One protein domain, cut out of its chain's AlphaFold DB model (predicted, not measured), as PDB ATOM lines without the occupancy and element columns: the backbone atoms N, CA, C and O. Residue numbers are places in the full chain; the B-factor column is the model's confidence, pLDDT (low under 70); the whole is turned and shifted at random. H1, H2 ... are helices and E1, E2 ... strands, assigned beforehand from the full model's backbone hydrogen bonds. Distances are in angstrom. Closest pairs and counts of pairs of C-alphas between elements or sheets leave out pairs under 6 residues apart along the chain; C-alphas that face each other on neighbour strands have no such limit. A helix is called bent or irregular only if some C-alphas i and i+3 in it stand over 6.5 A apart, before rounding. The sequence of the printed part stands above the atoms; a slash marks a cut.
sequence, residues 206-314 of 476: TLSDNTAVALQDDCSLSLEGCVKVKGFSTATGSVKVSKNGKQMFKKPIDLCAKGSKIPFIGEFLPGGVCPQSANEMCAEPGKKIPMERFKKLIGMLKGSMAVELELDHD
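What this domain is: This is residues 206 to 314 of the 476 residues of an uncharacterized protein of Anopheles dirus (UniProt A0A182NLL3). Two walls of strands stand across an open middle: on one side the long three-stranded sheet E5 E4 E8, on the other a run of short strands, the sheet E1 E2 E7 and the pair E3 E6, linked where E2 runs on into E3. Three short helices line one side of the gap, H1 and H2 toward one end and H3 toward the other. The printed part has 109 residues, with eight named strands and three named helices in the order E1 E2 E3 E4 E5 H1 H2 E6 E7 H3 E8. The class is mixed, helices and strands, and the three sheets are antiparallel. The whole is compact, with a radius of gyration of the C-alphas of 14.9 A, and rounded, spanning 36 by 34 by 28 A.

How they stand to each other: In the largest sheet E4, residues 235 to 243, is the inner strand between E5, residues 246 to 254, and E8, residues 305 to 313. E4 and E5 are an antiparallel hairpin at 164 degrees, with N 239 and O 251 2.9 A apart. E4 and E8 are antiparallel at 168 degrees, with N 238 and O 310 2.8 A apart. H1, residues 255 to 261, is on this sheet at a height of 5.0 A, over none of its strands; its closest C-alpha pair with E4 is Leu 255 and Ala 235, 5.4 A. H1 and H2, residues 265 to 268, only just touch, and only at the corner, with 3 pairs of C-alphas within 8 A; the closest are those of Gly 259 and Ile 265, 6.7 A. In the other wall E1, residues 212 to 215, and E2, residues 220 to 224, are an antiparallel hairpin at 165 degrees, with N 222 and O 214 2.8 A apart. E7, residues 288 to 290, is antiparallel to E2 at 148 degrees, with N 221 and O 289 2.8 A apart. E2 runs on into E3, residues 226 to 229, at 69 degrees. E3 and E6, residues 279 to 282, are antiparallel at 162 degrees, with N 227 and O 281 2.8 A apart. Residues 206 to 207 pair antiparallel with residues 227 to 228 of E3. E8 is apart from E1, E2, E3, E6 and E7. H3, residues 292 to 300, touches no helix and is not on the sheet E5 E4 E8 or the sheet E1 E2 E7; the C-alphas of Glu 292 and Ser 220 of E2, its closest pair with E2, are 7.9 A apart. O i to N i+4 pairs are within hydrogen-bond range in 1 of 3 cases in H1 and 1 of 5 in H3, O i to N i+3 pairs in 1 of 4 and 4 of 6; H2 is too short for an i+4 pair.

Where its parts are: E1 begins at C-alpha 212, (-24.569, -26.196, 10.343). E4 is 25.2 A long from first to last C-alpha, E8 25.1 A, E5 24.0 A, H3 14.6 A and E2 13.1 A. E4 begins at C-alpha 235, (-12.632, -15.010, 27.886), and E8 ends at C-alpha 313, (-8.703, -16.522, 27.097). H1 and H3 are irregular: C-alphas 257 and 260 are 7.2 A apart, and C-alphas 293 and 296 7.7 A.

The domain as a whole: The two C-alphas farthest apart are those of Asp 217 and Asp 314, 40.3 A. The printed part has no cut and no long link; the link from H2 to E6, 10 residues, is short, and the other links are tight. The mean pLDDT of the printed part is 74.1, and 35 residues are under 70, among them 258 to 273 and 292 to 301.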
ATOM      1  N   THR A 206     -13.487 -25.121  19.227       81.50
ATOM      2  CA  THR A 206     -13.389 -25.787  17.932       81.50
ATOM      3  C   THR A 206     -14.764 -26.307  17.555       81.50
ATOM      4  O   THR A 206     -15.407 -27.011  18.331       81.50
ATOM      5  N   LEU A 207     -15.217 -25.945  16.362       77.69
ATOM      6  CA  LEU A 207     -16.479 -26.402  15.793       77.69
ATOM      7  C   LEU A 207     -16.213 -27.667  14.971       77.69
ATOM      8  O   LEU A 207     -15.177 -27.764  14.318       77.69
ATOM      9  N   SER A 208     -17.111 -28.646  15.028       80.50
ATOM     10  CA  SER A 208     -17.008 -29.857  14.211       80.50
ATOM     11  C   SER A 208     -17.286 -29.560  12.734       80.50
ATOM     12  O   SER A 208     -18.033 -28.636  12.411       80.50
ATOM     13  N   ASP A 209     -16.755 -30.383  11.831       76.94
ATOM     14  CA  ASP A 209     -16.880 -30.175  10.376       76.94
ATOM     15  C   ASP A 209     -18.335 -30.208   9.873       76.94
ATOM     16  O   ASP A 209     -18.670 -29.608   8.855       76.94
ATOM     17  N   ASN A 210     -19.226 -30.891  10.599       75.50
ATOM     18  CA  ASN A 210     -20.661 -30.929  10.313       75.50
ATOM     19  C   ASN A 210     -21.447 -29.776  10.963       75.50
ATOM     20  O   ASN A 210     -22.672 -29.852  11.052       75.50
ATOM     21  N   THR A 211     -20.774 -28.725  11.441       73.56
ATOM     22  CA  THR A 211     -21.457 -27.579  12.044       73.56
ATOM     23  C   THR A 211     -22.308 -26.861  11.006       73.56
ATOM     24  O   THR A 211     -21.801 -26.278  10.046       73.56
ATOM     25  N   ALA A 212     -23.620 -26.860  11.218       69.56
ATOM     26  CA  ALA A 212     -24.569 -26.196  10.343       69.56
ATOM     27  C   ALA A 212     -25.606 -25.423  11.154       69.56
ATOM     28  O   ALA A 212     -25.987 -25.789  12.264       69.56
ATOM     29  N   VAL A 213     -26.094 -24.330  10.575       69.62
ATOM     30  CA  VAL A 213     -27.227 -23.584  11.121       69.62
ATOM     31  C   VAL A 213     -28.286 -23.503  10.040       69.62
ATOM     32  O   VAL A 213     -28.038 -22.966   8.958       69.62
ATOM     33  N   ALA A 214     -29.466 -24.034  10.343       65.69
ATOM     34  CA  ALA A 214     -30.604 -24.035   9.442       65.69
ATOM     35  C   ALA A 214     -31.786 -23.307  10.085       65.69
ATOM     36  O   ALA A 214     -32.088 -23.474  11.265       65.69
ATOM     37  N   LEU A 215     -32.459 -22.475   9.295       68.31
ATOM     38  CA  LEU A 215     -33.700 -21.825   9.696       68.31
ATOM     39  C   LEU A 215     -34.875 -22.701   9.242       68.31
ATOM     40  O   LEU A 215     -35.021 -22.968   8.051       68.31
ATOM     41  N   GLN A 216     -35.678 -23.150  10.200       70.81
ATOM     42  CA  GLN A 216     -36.779 -24.094  10.030       70.81
ATOM     43  C   GLN A 216     -38.082 -23.394   9.622       70.81
ATOM     44  O   GLN A 216     -38.273 -22.209   9.892       70.81
ATOM     45  N   ASP A 217     -39.020 -24.141   9.031       65.50
ATOM     46  CA  ASP A 217     -40.317 -23.640   8.542       65.50
ATOM     47  C   ASP A 217     -41.156 -22.898   9.599       65.50
ATOM     48  O   ASP A 217     -41.973 -22.040   9.256       65.50
ATOM     49  N   ASP A 218     -40.953 -23.217  10.877       69.69
ATOM     50  CA  ASP A 218     -41.627 -22.623  12.034       69.69
ATOM     51  C   ASP A 218     -40.930 -21.364  12.583       69.69
ATOM     52  O   ASP A 218     -41.292 -20.890  13.659       69.69
ATOM     53  N   CYS A 219     -39.963 -20.790  11.855       68.94
ATOM     54  CA  CYS A 219     -39.223 -19.594  12.273       68.94
ATOM     55  C   CYS A 219     -38.356 -19.835  13.513       68.94
ATOM     56  O   CYS A 219     -38.082 -18.917  14.292       68.94
ATOM     57  N   SER A 220     -37.886 -21.071  13.679       73.06
ATOM     58  CA  SER A 220     -36.844 -21.424  14.635       73.06
ATOM     59  C   SER A 220     -35.511 -21.721  13.950       73.06
ATOM     60  O   SER A 220     -35.466 -22.181  12.811       73.06
ATOM     61  N   LEU A 221     -34.402 -21.433  14.627       73.38
ATOM     62  CA  LEU A 221     -33.086 -21.916  14.223       73.38
ATOM     63  C   LEU A 221     -32.852 -23.304  14.816       73.38
ATOM     64  O   LEU A 221     -33.005 -23.489  16.024       73.38
ATOM     65  N   SER A 222     -32.436 -24.242  13.971       73.50
ATOM     66  CA  SER A 222     -31.800 -25.487  14.385       73.50
ATOM     67  C   SER A 222     -30.296 -25.368  14.194       73.50
ATOM     68  O   SER A 222     -29.823 -24.902  13.151       73.50
ATOM     69  N   LEU A 223     -29.559 -25.820  15.195       73.88
ATOM     70  CA  LEU A 223     -28.113 -25.953  15.152       73.88
ATOM     71  C   LEU A 223     -27.789 -27.435  14.938       73.88
ATOM     72  O   LEU A 223     -28.474 -28.299  15.479       73.88
ATOM     73  N   GLU A 224     -26.764 -27.718  14.152       78.31
ATOM     74  CA  GLU A 224     -26.168 -29.040  13.985       78.31
ATOM     75  C   GLU A 224     -24.662 -28.914  14.224       78.31
ATOM     76  O   GLU A 224     -24.086 -27.849  13.992       78.31
ATOM     77  N   GLY A 225     -24.041 -29.992  14.697       81.69
ATOM     78  CA  GLY A 225     -22.619 -30.050  15.012       81.69
ATOM     79  C   GLY A 225     -22.329 -29.995  16.507       81.69
ATOM     80  O   GLY A 225     -23.228 -29.907  17.348       81.69
ATOM     81  N   CYS A 226     -21.046 -30.086  16.823       79.94
ATOM     82  CA  CYS A 226     -20.517 -30.090  18.172       79.94
ATOM     83  C   CYS A 226     -19.473 -28.994  18.331       79.94
ATOM     84  O   CYS A 226     -18.704 -28.686  17.422       79.94
ATOM     85  N   VAL A 227     -19.452 -28.413  19.520       81.25
ATOM     86  CA  VAL A 227     -18.474 -27.428  19.950       81.25
ATOM     87  C   VAL A 227     -17.583 -28.099  20.981       81.25
ATOM     88  O   VAL A 227     -18.035 -28.431  22.077       81.25
ATOM     89  N   LYS A 228     -16.314 -28.298  20.643       83.50
ATOM     90  CA  LYS A 228     -15.290 -28.696  21.605       83.50
ATOM     91  C   LYS A 228     -14.740 -27.451  22.271       83.50
ATOM     92  O   LYS A 228     -14.292 -26.528  21.594       83.50
ATOM     93  N   VAL A 229     -14.778 -27.447  23.593       82.50
ATOM     94  CA  VAL A 229     -14.282 -26.371  24.436       82.50
ATOM     95  C   VAL A 229     -13.114 -26.890  25.264       82.50
ATOM     96  O   VAL A 229     -13.246 -27.892  25.963       82.50
ATOM     97  N   LYS A 230     -11.963 -26.218  25.198       84.25
ATOM     98  CA  LYS A 230     -10.868 -26.388  26.167       84.25
ATOM     99  C   LYS A 230     -11.196 -25.573  27.419       84.25
ATOM    100  O   LYS A 230     -11.778 -24.502  27.308       84.25
ATOM    101  N   GLY A 231     -10.843 -26.055  28.607       82.44
ATOM    102  CA  GLY A 231     -11.356 -25.458  29.845       82.44
ATOM    103  C   GLY A 231     -10.728 -24.113  30.209       82.44
ATOM    104  O   GLY A 231      -9.550 -24.102  30.521       82.44
ATOM    105  N   PHE A 232     -11.497 -23.019  30.223       81.44
ATOM    106  CA  PHE A 232     -11.050 -21.636  30.461       81.44
ATOM    107  C   PHE A 232     -11.788 -20.973  31.639       81.44
ATOM    108  O   PHE A 232     -12.951 -21.269  31.901       81.44
ATOM    109  N   SER A 233     -11.157 -20.032  32.334       81.38
ATOM    110  CA  SER A 233     -11.734 -19.218  33.419       81.38
ATOM    111  C   SER A 233     -11.957 -17.761  33.015       81.38
ATOM    112  O   SER A 233     -12.767 -17.080  33.644       81.38
ATOM    113  N   THR A 234     -11.272 -17.276  31.975       82.25
ATOM    114  CA  THR A 234     -11.465 -15.933  31.411       82.25
ATOM    115  C   THR A 234     -11.617 -16.000  29.896       82.25
ATOM    116  O   THR A 234     -11.017 -16.853  29.248       82.25
ATOM    117  N   ALA A 235     -12.432 -15.114  29.327       80.69
ATOM    118  CA  ALA A 235     -12.632 -15.010  27.886       80.69
ATOM    119  C   ALA A 235     -13.085 -13.585  27.537       80.69
ATOM    120  O   ALA A 235     -14.271 -13.251  27.577       80.69
ATOM    121  N   THR A 236     -12.121 -12.728  27.226       82.88
ATOM    122  CA  THR A 236     -12.329 -11.353  26.750       82.88
ATOM    123  C   THR A 236     -11.924 -11.250  25.290       82.88
ATOM    124  O   THR A 236     -11.345 -12.176  24.758       82.88
ATOM    125  N   GLY A 237     -12.244 -10.169  24.595       83.88
ATOM    126  CA  GLY A 237     -11.776  -9.982  23.226       83.88
ATOM    127  C   GLY A 237     -12.706  -9.086  22.443       83.88
ATOM    128  O   GLY A 237     -13.210  -8.087  22.969       83.88
ATOM    129  N   SER A 238     -12.964  -9.421  21.183       82.25
ATOM    130  CA  SER A 238     -13.801  -8.597  20.325       82.25
ATOM    131  C   SER A 238     -14.726  -9.394  19.413       82.25
ATOM    132  O   SER A 238     -14.407 -10.476  18.932       82.25
ATOM    133  N   VAL A 239     -15.903  -8.819  19.162       83.19
ATOM    134  CA  VAL A 239     -16.813  -9.277  18.112       83.19
ATOM    135  C   VAL A 239     -16.761  -8.268  16.983       83.19
ATOM    136  O   VAL A 239     -17.054  -7.081  17.180       83.19
ATOM    137  N   LYS A 240     -16.424  -8.748  15.792       84.69
ATOM    138  CA  LYS A 240     -16.449  -7.978  14.556       84.69
ATOM    139  C   LYS A 240     -17.548  -8.520  13.657       84.69
ATOM    140  O   LYS A 240     -17.658  -9.717  13.427       84.69
ATOM    141  N   VAL A 241     -18.378  -7.617  13.147       83.69
ATOM    142  CA  VAL A 241     -19.450  -7.960  12.212       83.69
ATOM    143  C   VAL A 241     -19.233  -7.188  10.928       83.69
ATOM    144  O   VAL A 241     -19.135  -5.958  10.938       83.69
ATOM    145  N   SER A 242     -19.184  -7.915   9.819       83.31
ATOM    146  CA  SER A 242     -19.042  -7.367   8.475       83.31
ATOM    147  C   SER A 242     -20.228  -7.778   7.613       83.31
ATOM    148  O   SER A 242     -20.729  -8.894   7.722       83.31
ATOM    149  N   LYS A 243     -20.675  -6.881   6.736       86.81
ATOM    150  CA  LYS A 243     -21.772  -7.105   5.796       86.81
ATOM    151  C   LYS A 243     -21.300  -6.793   4.384       86.81
ATOM    152  O   LYS A 243     -20.816  -5.696   4.122       86.81
ATOM    153  N   ASN A 244     -21.454  -7.752   3.474       86.56
ATOM    154  CA  ASN A 244     -20.997  -7.674   2.084       86.56
ATOM    155  C   ASN A 244     -19.525  -7.226   1.983       86.56
ATOM    156  O   ASN A 244     -19.193  -6.342   1.200       86.56
ATOM    157  N   GLY A 245     -18.664  -7.780   2.845       85.19
ATOM    158  CA  GLY A 245     -17.236  -7.444   2.921       85.19
ATOM    159  C   GLY A 245     -16.898  -6.137   3.650       85.19
ATOM    160  O   GLY A 245     -15.733  -5.901   3.947       85.19
ATOM    161  N   LYS A 246     -17.882  -5.297   4.001       85.31
ATOM    162  CA  LYS A 246     -17.648  -4.047   4.739       85.31
ATOM    163  C   LYS A 246     -17.855  -4.246   6.236       85.31
ATOM    164  O   LYS A 246     -18.922  -4.695   6.656       85.31
ATOM    165  N   GLN A 247     -16.870  -3.870   7.051       88.31
ATOM    166  CA  GLN A 247     -17.014  -3.885   8.507       88.31
ATOM    167  C   GLN A 247     -18.129  -2.925   8.938       88.31
ATOM    168  O   GLN A 247     -18.112  -1.741   8.605       88.31
ATOM    169  N   MET A 248     -19.093  -3.446   9.695       81.69
ATOM    170  CA  MET A 248     -20.187  -2.670  10.277       81.69
ATOM    171  C   MET A 248     -19.797  -2.153  11.662       81.69
ATOM    172  O   MET A 248     -20.018  -0.987  11.970       81.69
ATOM    173  N   PHE A 249     -19.196  -3.010  12.494       82.81
ATOM    174  CA  PHE A 249     -18.646  -2.634  13.797       82.81
ATOM    175  C   PHE A 249     -17.630  -3.662  14.312       82.81
ATOM    176  O   PHE A 249     -17.659  -4.829  13.920       82.81
ATOM    177  N   LYS A 250     -16.778  -3.215  15.242       87.56
ATOM    178  CA  LYS A 250     -15.940  -4.036  16.129       87.56
ATOM    179  C   LYS A 250     -16.221  -3.571  17.559       87.56
ATOM    180  O   LYS A 250     -16.170  -2.367  17.828       87.56
ATOM    181  N   LYS A 251     -16.613  -4.476  18.456       82.94
ATOM    182  CA  LYS A 251     -16.926  -4.142  19.855       82.94
ATOM    183  C   LYS A 251     -16.193  -5.079  20.807       82.94
ATOM    184  O   LYS A 251     -16.175  -6.278  20.539       82.94
ATOM    185  N   PRO A 252     -15.653  -4.560  21.924       80.12
ATOM    186  CA  PRO A 252     -15.078  -5.412  22.944       80.12
ATOM    187  C   PRO A 252     -16.168  -6.259  23.610       80.12
ATOM    188  O   PRO A 252     -17.293  -5.797  23.877       80.12
ATOM    189  N   ILE A 253     -15.829  -7.511  23.881       79.12
ATOM    190  CA  ILE A 253     -16.661  -8.466  24.597       79.12
ATOM    191  C   ILE A 253     -15.872  -9.048  25.764       79.12
ATOM    192  O   ILE A 253     -14.669  -9.248  25.686       79.12
ATOM    193  N   ASP A 254     -16.583  -9.294  26.851       82.31
ATOM    194  CA  ASP A 254     -16.123 -10.109  27.962       82.31
ATOM    195  C   ASP A 254     -17.205 -11.168  28.136       82.31
ATOM    196  O   ASP A 254     -18.325 -10.852  28.552       82.31
ATOM    197  N   LEU A 255     -16.918 -12.386  27.679       76.62
ATOM    198  CA  LEU A 255     -17.855 -13.500  27.728       76.62
ATOM    199  C   LEU A 255     -18.164 -13.875  29.176       76.62
ATOM    200  O   LEU A 255     -19.327 -14.121  29.493       76.62
ATOM    201  N   CYS A 256     -17.179 -13.820  30.069       78.69
ATOM    202  CA  CYS A 256     -17.373 -14.142  31.479       78.69
ATOM    203  C   CYS A 256     -18.262 -13.112  32.182       78.69
ATOM    204  O   CYS A 256     -19.209 -13.481  32.876       78.69
ATOM    205  N   ALA A 257     -18.029 -11.818  31.952       76.75
ATOM    206  CA  ALA A 257     -18.805 -10.754  32.592       76.75
ATOM    207  C   ALA A 257     -20.195 -10.548  31.964       76.75
ATOM    208  O   ALA A 257     -21.130 -10.107  32.639       76.75
ATOM    209  N   LYS A 258     -20.354 -10.830  30.661       66.38
ATOM    210  CA  LYS A 258     -21.639 -10.675  29.950       66.38
ATOM    211  C   LYS A 258     -22.453 -11.958  29.871       66.38
ATOM    212  O   LYS A 258     -23.624 -11.878  29.507       66.38
ATOM    213  N   GLY A 259     -21.880 -13.102  30.222       56.84
ATOM    214  CA  GLY A 259     -22.500 -14.409  30.064       56.84
ATOM    215  C   GLY A 259     -23.867 -14.560  30.725       56.84
ATOM    216  O   GLY A 259     -24.781 -15.131  30.139       56.84
ATOM    217  N   SER A 260     -24.052 -13.940  31.892       53.47
ATOM    218  CA  SER A 260     -25.337 -13.897  32.606       53.47
ATOM    219  C   SER A 260     -26.386 -12.974  31.965       53.47
ATOM    220  O   SER A 260     -27.559 -13.029  32.324       53.47
ATOM    221  N   LYS A 261     -25.986 -12.110  31.023       58.75
ATOM    222  CA  LYS A 261     -26.843 -11.104  30.370       58.75
ATOM    223  C   LYS A 261     -27.193 -11.449  28.924       58.75
ATOM    224  O   LYS A 261     -28.056 -10.781  28.352       58.75
ATOM    225  N   ILE A 262     -26.536 -12.440  28.320       56.88
ATOM    226  CA  ILE A 262     -26.857 -12.885  26.963       56.88
ATOM    227  C   ILE A 262     -27.923 -13.983  27.073       56.88
ATOM    228  O   ILE A 262     -27.644 -15.051  27.623       56.88
ATOM    229  N   PRO A 263     -29.152 -13.743  26.581       52.69
ATOM    230  CA  PRO A 263     -30.197 -14.754  26.624       52.69
ATOM    231  C   PRO A 263     -29.740 -16.013  25.872       52.69
ATOM    232  O   PRO A 263     -29.010 -15.915  24.888       52.69
ATOM    233  N   PHE A 264     -30.184 -17.180  26.344       58.75
ATOM    234  CA  PHE A 264     -29.901 -18.517  25.800       58.75
ATOM    235  C   PHE A 264     -28.511 -19.106  26.089       58.75
ATOM    236  O   PHE A 264     -28.393 -20.323  26.065       58.75
ATOM    237  N   ILE A 265     -27.475 -18.330  26.444       59.47
ATOM    238  CA  ILE A 265     -26.138 -18.920  26.682       59.47
ATOM    239  C   ILE A 265     -26.144 -19.943  27.829       59.47
ATOM    240  O   ILE A 265     -25.571 -21.019  27.684       59.47
ATOM    241  N   GLY A 266     -26.841 -19.658  28.932       57.44
ATOM    242  CA  GLY A 266     -26.956 -20.604  30.049       57.44
ATOM    243  C   GLY A 266     -27.700 -21.901  29.704       57.44
ATOM    244  O   GLY A 266     -27.564 -22.883  30.421       57.44
ATOM    245  N   GLU A 267     -28.462 -21.930  28.605       60.44
ATOM    246  CA  GLU A 267     -29.135 -23.142  28.121       60.44
ATOM    247  C   GLU A 267     -28.227 -24.011  27.239       60.44
ATOM    248  O   GLU A 267     -28.551 -25.177  27.015       60.44
ATOM    249  N   PHE A 268     -27.133 -23.456  26.708       56.91
ATOM    250  CA  PHE A 268     -26.185 -24.164  25.838       56.91
ATOM    251  C   PHE A 268     -24.856 -24.485  26.529       56.91
ATOM    252  O   PHE A 268     -24.198 -25.436  26.124       56.91
ATOM    253  N   LEU A 269     -24.483 -23.737  27.573       61.41
ATOM    254  CA  LEU A 269     -23.282 -23.973  28.375       61.41
ATOM    255  C   LEU A 269     -23.677 -24.435  29.791       61.41
ATOM    256  O   LEU A 269     -24.023 -23.596  30.637       61.41
ATOM    257  N   PRO A 270     -23.671 -25.752  30.074       53.00
ATOM    258  CA  PRO A 270     -23.976 -26.262  31.406       53.00
ATOM    259  C   PRO A 270     -22.896 -25.788  32.391       53.00
ATOM    260  O   PRO A 270     -21.751 -26.219  32.325       53.00
ATOM    261  N   GLY A 271     -23.261 -24.869  33.291       57.31
ATOM    262  CA  GLY A 271     -22.347 -24.268  34.276       57.31
ATOM    263  C   GLY A 271     -22.125 -22.759  34.125       57.31
ATOM    264  O   GLY A 271     -21.424 -22.167  34.940       57.31
ATOM    265  N   GLY A 272     -22.749 -22.113  33.135       63.06
ATOM    266  CA  GLY A 272     -22.553 -20.687  32.864       63.06
ATOM    267  C   GLY A 272     -21.466 -20.460  31.819       63.06
ATOM    268  O   GLY A 272     -21.183 -21.347  31.028       63.06
ATOM    269  N   VAL A 273     -20.901 -19.253  31.759       67.31
ATOM    270  CA  VAL A 273     -19.937 -18.900  30.695       67.31
ATOM    271  C   VAL A 273     -18.498 -19.061  31.135       67.31
ATOM    272  O   VAL A 273     -17.663 -19.395  30.307       67.31
ATOM    273  N   CYS A 274     -18.225 -18.849  32.422       75.62
ATOM    274  CA  CYS A 274     -16.919 -19.038  33.038       75.62
ATOM    275  C   CYS A 274     -17.099 -19.377  34.531       75.62
ATOM    276  O   CYS A 274     -18.002 -18.812  35.157       75.62
ATOM    277  N   PRO A 275     -16.228 -20.216  35.118       80.00
ATOM    278  CA  PRO A 275     -15.236 -21.046  34.430       80.00
ATOM    279  C   PRO A 275     -15.896 -22.185  33.632       80.00
ATOM    280  O   PRO A 275     -17.019 -22.596  33.921       80.00
ATOM    281  N   GLN A 276     -15.216 -22.671  32.600       80.38
ATOM    282  CA  GLN A 276     -15.593 -23.832  31.797       80.38
ATOM    283  C   GLN A 276     -14.526 -24.904  31.955       80.38
ATOM    284  O   GLN A 276     -13.336 -24.622  31.849       80.38
ATOM    285  N   SER A 277     -14.936 -26.144  32.194       80.56
ATOM    286  CA  SER A 277     -14.052 -27.299  32.058       80.56
ATOM    287  C   SER A 277     -13.946 -27.710  30.590       80.56
ATOM    288  O   SER A 277     -14.769 -27.321  29.758       80.56
ATOM    289  N   ALA A 278     -12.924 -28.502  30.261       84.12
ATOM    290  CA  ALA A 278     -12.843 -29.095  28.935       84.12
ATOM    291  C   ALA A 278     -14.075 -29.983  28.702       84.12
ATOM    292  O   ALA A 278     -14.363 -30.863  29.517       84.12
ATOM    293  N   ASN A 279     -14.813 -29.725  27.627       83.38
ATOM    294  CA  ASN A 279     -16.035 -30.453  27.314       83.38
ATOM    295  C   ASN A 279     -16.350 -30.402  25.815       83.38
ATOM    296  O   ASN A 279     -15.867 -29.538  25.086       83.38
ATOM    297  N   GLU A 280     -17.194 -31.315  25.359       85.44
ATOM    298  CA  GLU A 280     -17.788 -31.299  24.031       85.44
ATOM    299  C   GLU A 280     -19.299 -31.122  24.163       85.44
ATOM    300  O   GLU A 280     -19.974 -31.856  24.882       85.44
ATOM    301  N   MET A 281     -19.834 -30.112  23.484       79.75
ATOM    302  CA  MET A 281     -21.245 -29.754  23.534       79.75
ATOM    303  C   MET A 281     -21.832 -29.864  22.141       79.75
ATOM    304  O   MET A 281     -21.514 -29.073  21.257       79.75
ATOM    305  N   CYS A 282     -22.699 -30.847  21.946       81.62
ATOM    306  CA  CYS A 282     -23.371 -31.060  20.676       81.62
ATOM    307  C   CYS A 282     -24.743 -30.397  20.665       81.62
ATOM    308  O   CYS A 282     -25.458 -30.389  21.669       81.62
ATOM    309  N   ALA A 283     -25.116 -29.845  19.514       78.56
ATOM    310  CA  ALA A 283     -26.459 -29.346  19.311       78.56
ATOM    311  C   ALA A 283     -27.465 -30.501  19.422       78.56
ATOM    312  O   ALA A 283     -27.336 -31.533  18.762       78.56
ATOM    313  N   GLU A 284     -28.481 -30.326  20.264       77.19
ATOM    314  CA  GLU A 284     -29.577 -31.282  20.376       77.19
ATOM    315  C   GLU A 284     -30.497 -31.161  19.146       77.19
ATOM    316  O   GLU A 284     -31.066 -30.087  18.931       77.19
ATOM    317  N   PRO A 285     -30.738 -32.242  18.377       68.44
ATOM    318  CA  PRO A 285     -31.532 -32.181  17.141       68.44
ATOM    319  C   PRO A 285     -32.965 -31.650  17.320       68.44
ATOM    320  O   PRO A 285     -33.574 -31.146  16.378       68.44
ATOM    321  N   GLY A 286     -33.525 -31.767  18.529       70.31
ATOM    322  CA  GLY A 286     -34.861 -31.274  18.867       70.31
ATOM    323  C   GLY A 286     -34.898 -29.847  19.421       70.31
ATOM    324  O   GLY A 286     -35.982 -29.270  19.528       70.31
ATOM    325  N   LYS A 287     -33.748 -29.262  19.782       76.44
ATOM    326  CA  LYS A 287     -33.688 -27.958  20.448       76.44
ATOM    327  C   LYS A 287     -33.671 -26.843  19.410       76.44
ATOM    328  O   LYS A 287     -32.770 -26.722  18.585       76.44
ATOM    329  N   LYS A 288     -34.714 -26.019  19.456       77.88
ATOM    330  CA  LYS A 288     -35.017 -24.983  18.469       77.88
ATOM    331  C   LYS A 288     -34.976 -23.608  19.120       77.88
ATOM    332  O   LYS A 288     -35.626 -23.394  20.140       77.88
ATOM    333  N   ILE A 289     -34.259 -22.660  18.518       73.75
ATOM    334  CA  ILE A 289     -34.198 -21.279  19.015       73.75
ATOM    335  C   ILE A 289     -35.270 -20.448  18.295       73.75
ATOM    336  O   ILE A 289     -35.151 -20.236  17.088       73.75
ATOM    337  N   PRO A 290     -36.316 -19.956  18.983       75.19
ATOM    338  CA  PRO A 290     -37.375 -19.185  18.338       75.19
ATOM    339  C   PRO A 290     -36.860 -17.815  17.871       75.19
ATOM    340  O   PRO A 290     -36.413 -16.992  18.673       75.19
ATOM    341  N   MET A 291     -36.990 -17.520  16.574       70.88
ATOM    342  CA  MET A 291     -36.485 -16.274  15.976       70.88
ATOM    343  C   MET A 291     -37.489 -15.124  15.975       70.88
ATOM    344  O   MET A 291     -37.182 -14.026  15.507       70.88
ATOM    345  N   GLU A 292     -38.670 -15.333  16.553       69.44
ATOM    346  CA  GLU A 292     -39.746 -14.345  16.665       69.44
ATOM    347  C   GLU A 292     -39.267 -12.984  17.194       69.44
ATOM    348  O   GLU A 292     -39.585 -11.937  16.627       69.44
ATOM    349  N   ARG A 293     -38.419 -12.990  18.230       63.81
ATOM    350  CA  ARG A 293     -37.885 -11.765  18.853       63.81
ATOM    351  C   ARG A 293     -36.862 -11.031  17.979       63.81
ATOM    352  O   ARG A 293     -36.634  -9.842  18.179       63.81
ATOM    353  N   PHE A 294     -36.280 -11.713  16.994       64.81
ATOM    354  CA  PHE A 294     -35.242 -11.180  16.112       64.81
ATOM    355  C   PHE A 294     -35.762 -10.824  14.716       64.81
ATOM    356  O   PHE A 294     -35.010 -10.269  13.919       64.81
ATOM    357  N   LYS A 295     -37.046 -11.058  14.415       61.84
ATOM    358  CA  LYS A 295     -37.659 -10.816  13.093       61.84
ATOM    359  C   LYS A 295     -37.321  -9.459  12.475       61.84
ATOM    360  O   LYS A 295     -36.888  -9.395  11.328       61.84
ATOM    361  N   LYS A 296     -37.448  -8.379  13.256       58.91
ATOM    362  CA  LYS A 296     -37.131  -7.015  12.796       58.91
ATOM    363  C   LYS A 296     -35.650  -6.833  12.445       58.91
ATOM    364  O   LYS A 296     -35.333  -6.058  11.550       58.91
ATOM    365  N   LEU A 297     -34.755  -7.551  13.129       59.59
ATOM    366  CA  LEU A 297     -33.312  -7.495  12.896       59.59
ATOM    367  C   LEU A 297     -32.914  -8.307  11.664       59.59
ATOM    368  O   LEU A 297     -32.148  -7.802  10.853       59.59
ATOM    369  N   ILE A 298     -33.478  -9.505  11.462       61.66
ATOM    370  CA  ILE A 298     -33.130 -10.391  10.332       61.66
ATOM    371  C   ILE A 298     -33.298  -9.672   8.981       61.66
ATOM    372  O   ILE A 298     -32.452  -9.811   8.099       61.66
ATOM    373  N   GLY A 299     -34.315  -8.816   8.841       60.41
ATOM    374  CA  GLY A 299     -34.491  -8.003   7.635       60.41
ATOM    375  C   GLY A 299     -33.369  -7.011   7.349       60.41
ATOM    376  O   GLY A 299     -33.014  -6.799   6.188       60.41
ATOM    377  N   MET A 300     -32.741  -6.466   8.391       57.38
ATOM    378  CA  MET A 300     -31.584  -5.575   8.269       57.38
ATOM    379  C   MET A 300     -30.294  -6.341   7.927       57.38
ATOM    380  O   MET A 300     -29.360  -5.761   7.365       57.38
ATOM    381  N   LEU A 301     -30.253  -7.650   8.193       61.78
ATOM    382  CA  LEU A 301     -29.104  -8.534   7.954       61.78
ATOM    383  C   LEU A 301     -29.065  -9.116   6.531       61.78
ATOM    384  O   LEU A 301     -28.182  -9.907   6.215       61.78
ATOM    385  N   LYS A 302     -29.974  -8.703   5.633       70.56
ATOM    386  CA  LYS A 302     -29.975  -9.160   4.235       70.56
ATOM    387  C   LYS A 302     -28.643  -8.851   3.537       70.56
ATOM    388  O   LYS A 302     -28.299  -7.681   3.360       70.56
ATOM    389  N   GLY A 303     -27.948  -9.891   3.089       74.00
ATOM    390  CA  GLY A 303     -26.638  -9.826   2.437       74.00
ATOM    391  C   GLY A 303     -25.755 -10.986   2.890       74.00
ATOM    392  O   GLY A 303     -26.208 -11.852   3.633       74.00
ATOM    393  N   SER A 304     -24.500 -10.997   2.447       78.00
ATOM    394  CA  SER A 304     -23.489 -11.852   3.069       78.00
ATOM    395  C   SER A 304     -23.062 -11.208   4.382       78.00
ATOM    396  O   SER A 304     -22.763 -10.012   4.401       78.00
ATOM    397  N   MET A 305     -23.043 -11.967   5.472       78.50
ATOM    398  CA  MET A 305     -22.485 -11.501   6.735       78.50
ATOM    399  C   MET A 305     -21.330 -12.389   7.157       78.50
ATOM    400  O   MET A 305     -21.409 -13.606   7.025       78.50
ATOM    401  N   ALA A 306     -20.303 -11.765   7.715       79.38
ATOM    402  CA  ALA A 306     -19.244 -12.443   8.439       79.38
ATOM    403  C   ALA A 306     -19.281 -11.954   9.887       79.38
ATOM    404  O   ALA A 306     -19.330 -10.745  10.137       79.38
ATOM    405  N   VAL A 307     -19.293 -12.896  10.824       79.19
ATOM    406  CA  VAL A 307     -19.116 -12.625  12.248       79.19
ATOM    407  C   VAL A 307     -17.806 -13.273  12.640       79.19
ATOM    408  O   VAL A 307     -17.625 -14.468  12.440       79.19
ATOM    409  N   GLU A 308     -16.901 -12.468  13.163       81.25
ATOM    410  CA  GLU A 308     -15.587 -12.890  13.613       81.25
ATOM    411  C   GLU A 308     -15.540 -12.663  15.123       81.25
ATOM    412  O   GLU A 308     -15.796 -11.552  15.606       81.25
ATOM    413  N   LEU A 309     -15.318 -13.749  15.859       79.81
ATOM    414  CA  LEU A 309     -15.213 -13.756  17.309       79.81
ATOM    415  C   LEU A 309     -13.757 -14.034  17.664       79.81
ATOM    416  O   LEU A 309     -13.268 -15.144  17.482       79.81
ATOM    417  N   GLU A 310     -13.088 -13.008  18.165       80.94
ATOM    418  CA  GLU A 310     -11.702 -13.064  18.606       80.94
ATOM    419  C   GLU A 310     -11.717 -13.069  20.133       80.94
ATOM    420  O   GLU A 310     -12.234 -12.128  20.742       80.94
ATOM    421  N   LEU A 311     -11.228 -14.147  20.746       76.06
ATOM    422  CA  LEU A 311     -11.222 -14.317  22.196       76.06
ATOM    423  C   LEU A 311      -9.798 -14.491  22.704       76.06
ATOM    424  O   LEU A 311      -9.133 -15.470  22.389       76.06
ATOM    425  N   ASP A 312      -9.390 -13.565  23.554       80.00
ATOM    426  CA  ASP A 312      -8.324 -13.728  24.522       80.00
ATOM    427  C   ASP A 312      -8.867 -14.492  25.733       80.00
ATOM    428  O   ASP A 312      -9.766 -14.030  26.442       80.00
ATOM    429  N   HIS A 313      -8.303 -15.658  25.996       76.75
ATOM    430  CA  HIS A 313      -8.703 -16.522  27.097       76.75
ATOM    431  C   HIS A 313      -7.476 -16.978  27.892       76.75
ATOM    432  O   HIS A 313      -6.341 -16.884  27.430       76.75
ATOM    433  N   ASP A 314      -7.696 -17.489  29.099       66.94
ATOM    434  CA  ASP A 314      -6.630 -17.943  30.009       66.94
ATOM    435  C   ASP A 314      -6.050 -19.322  29.655       66.94
ATOM    436  O   ASP A 314      -5.050 -19.735  30.232       66.94
TER     437      ASP A 314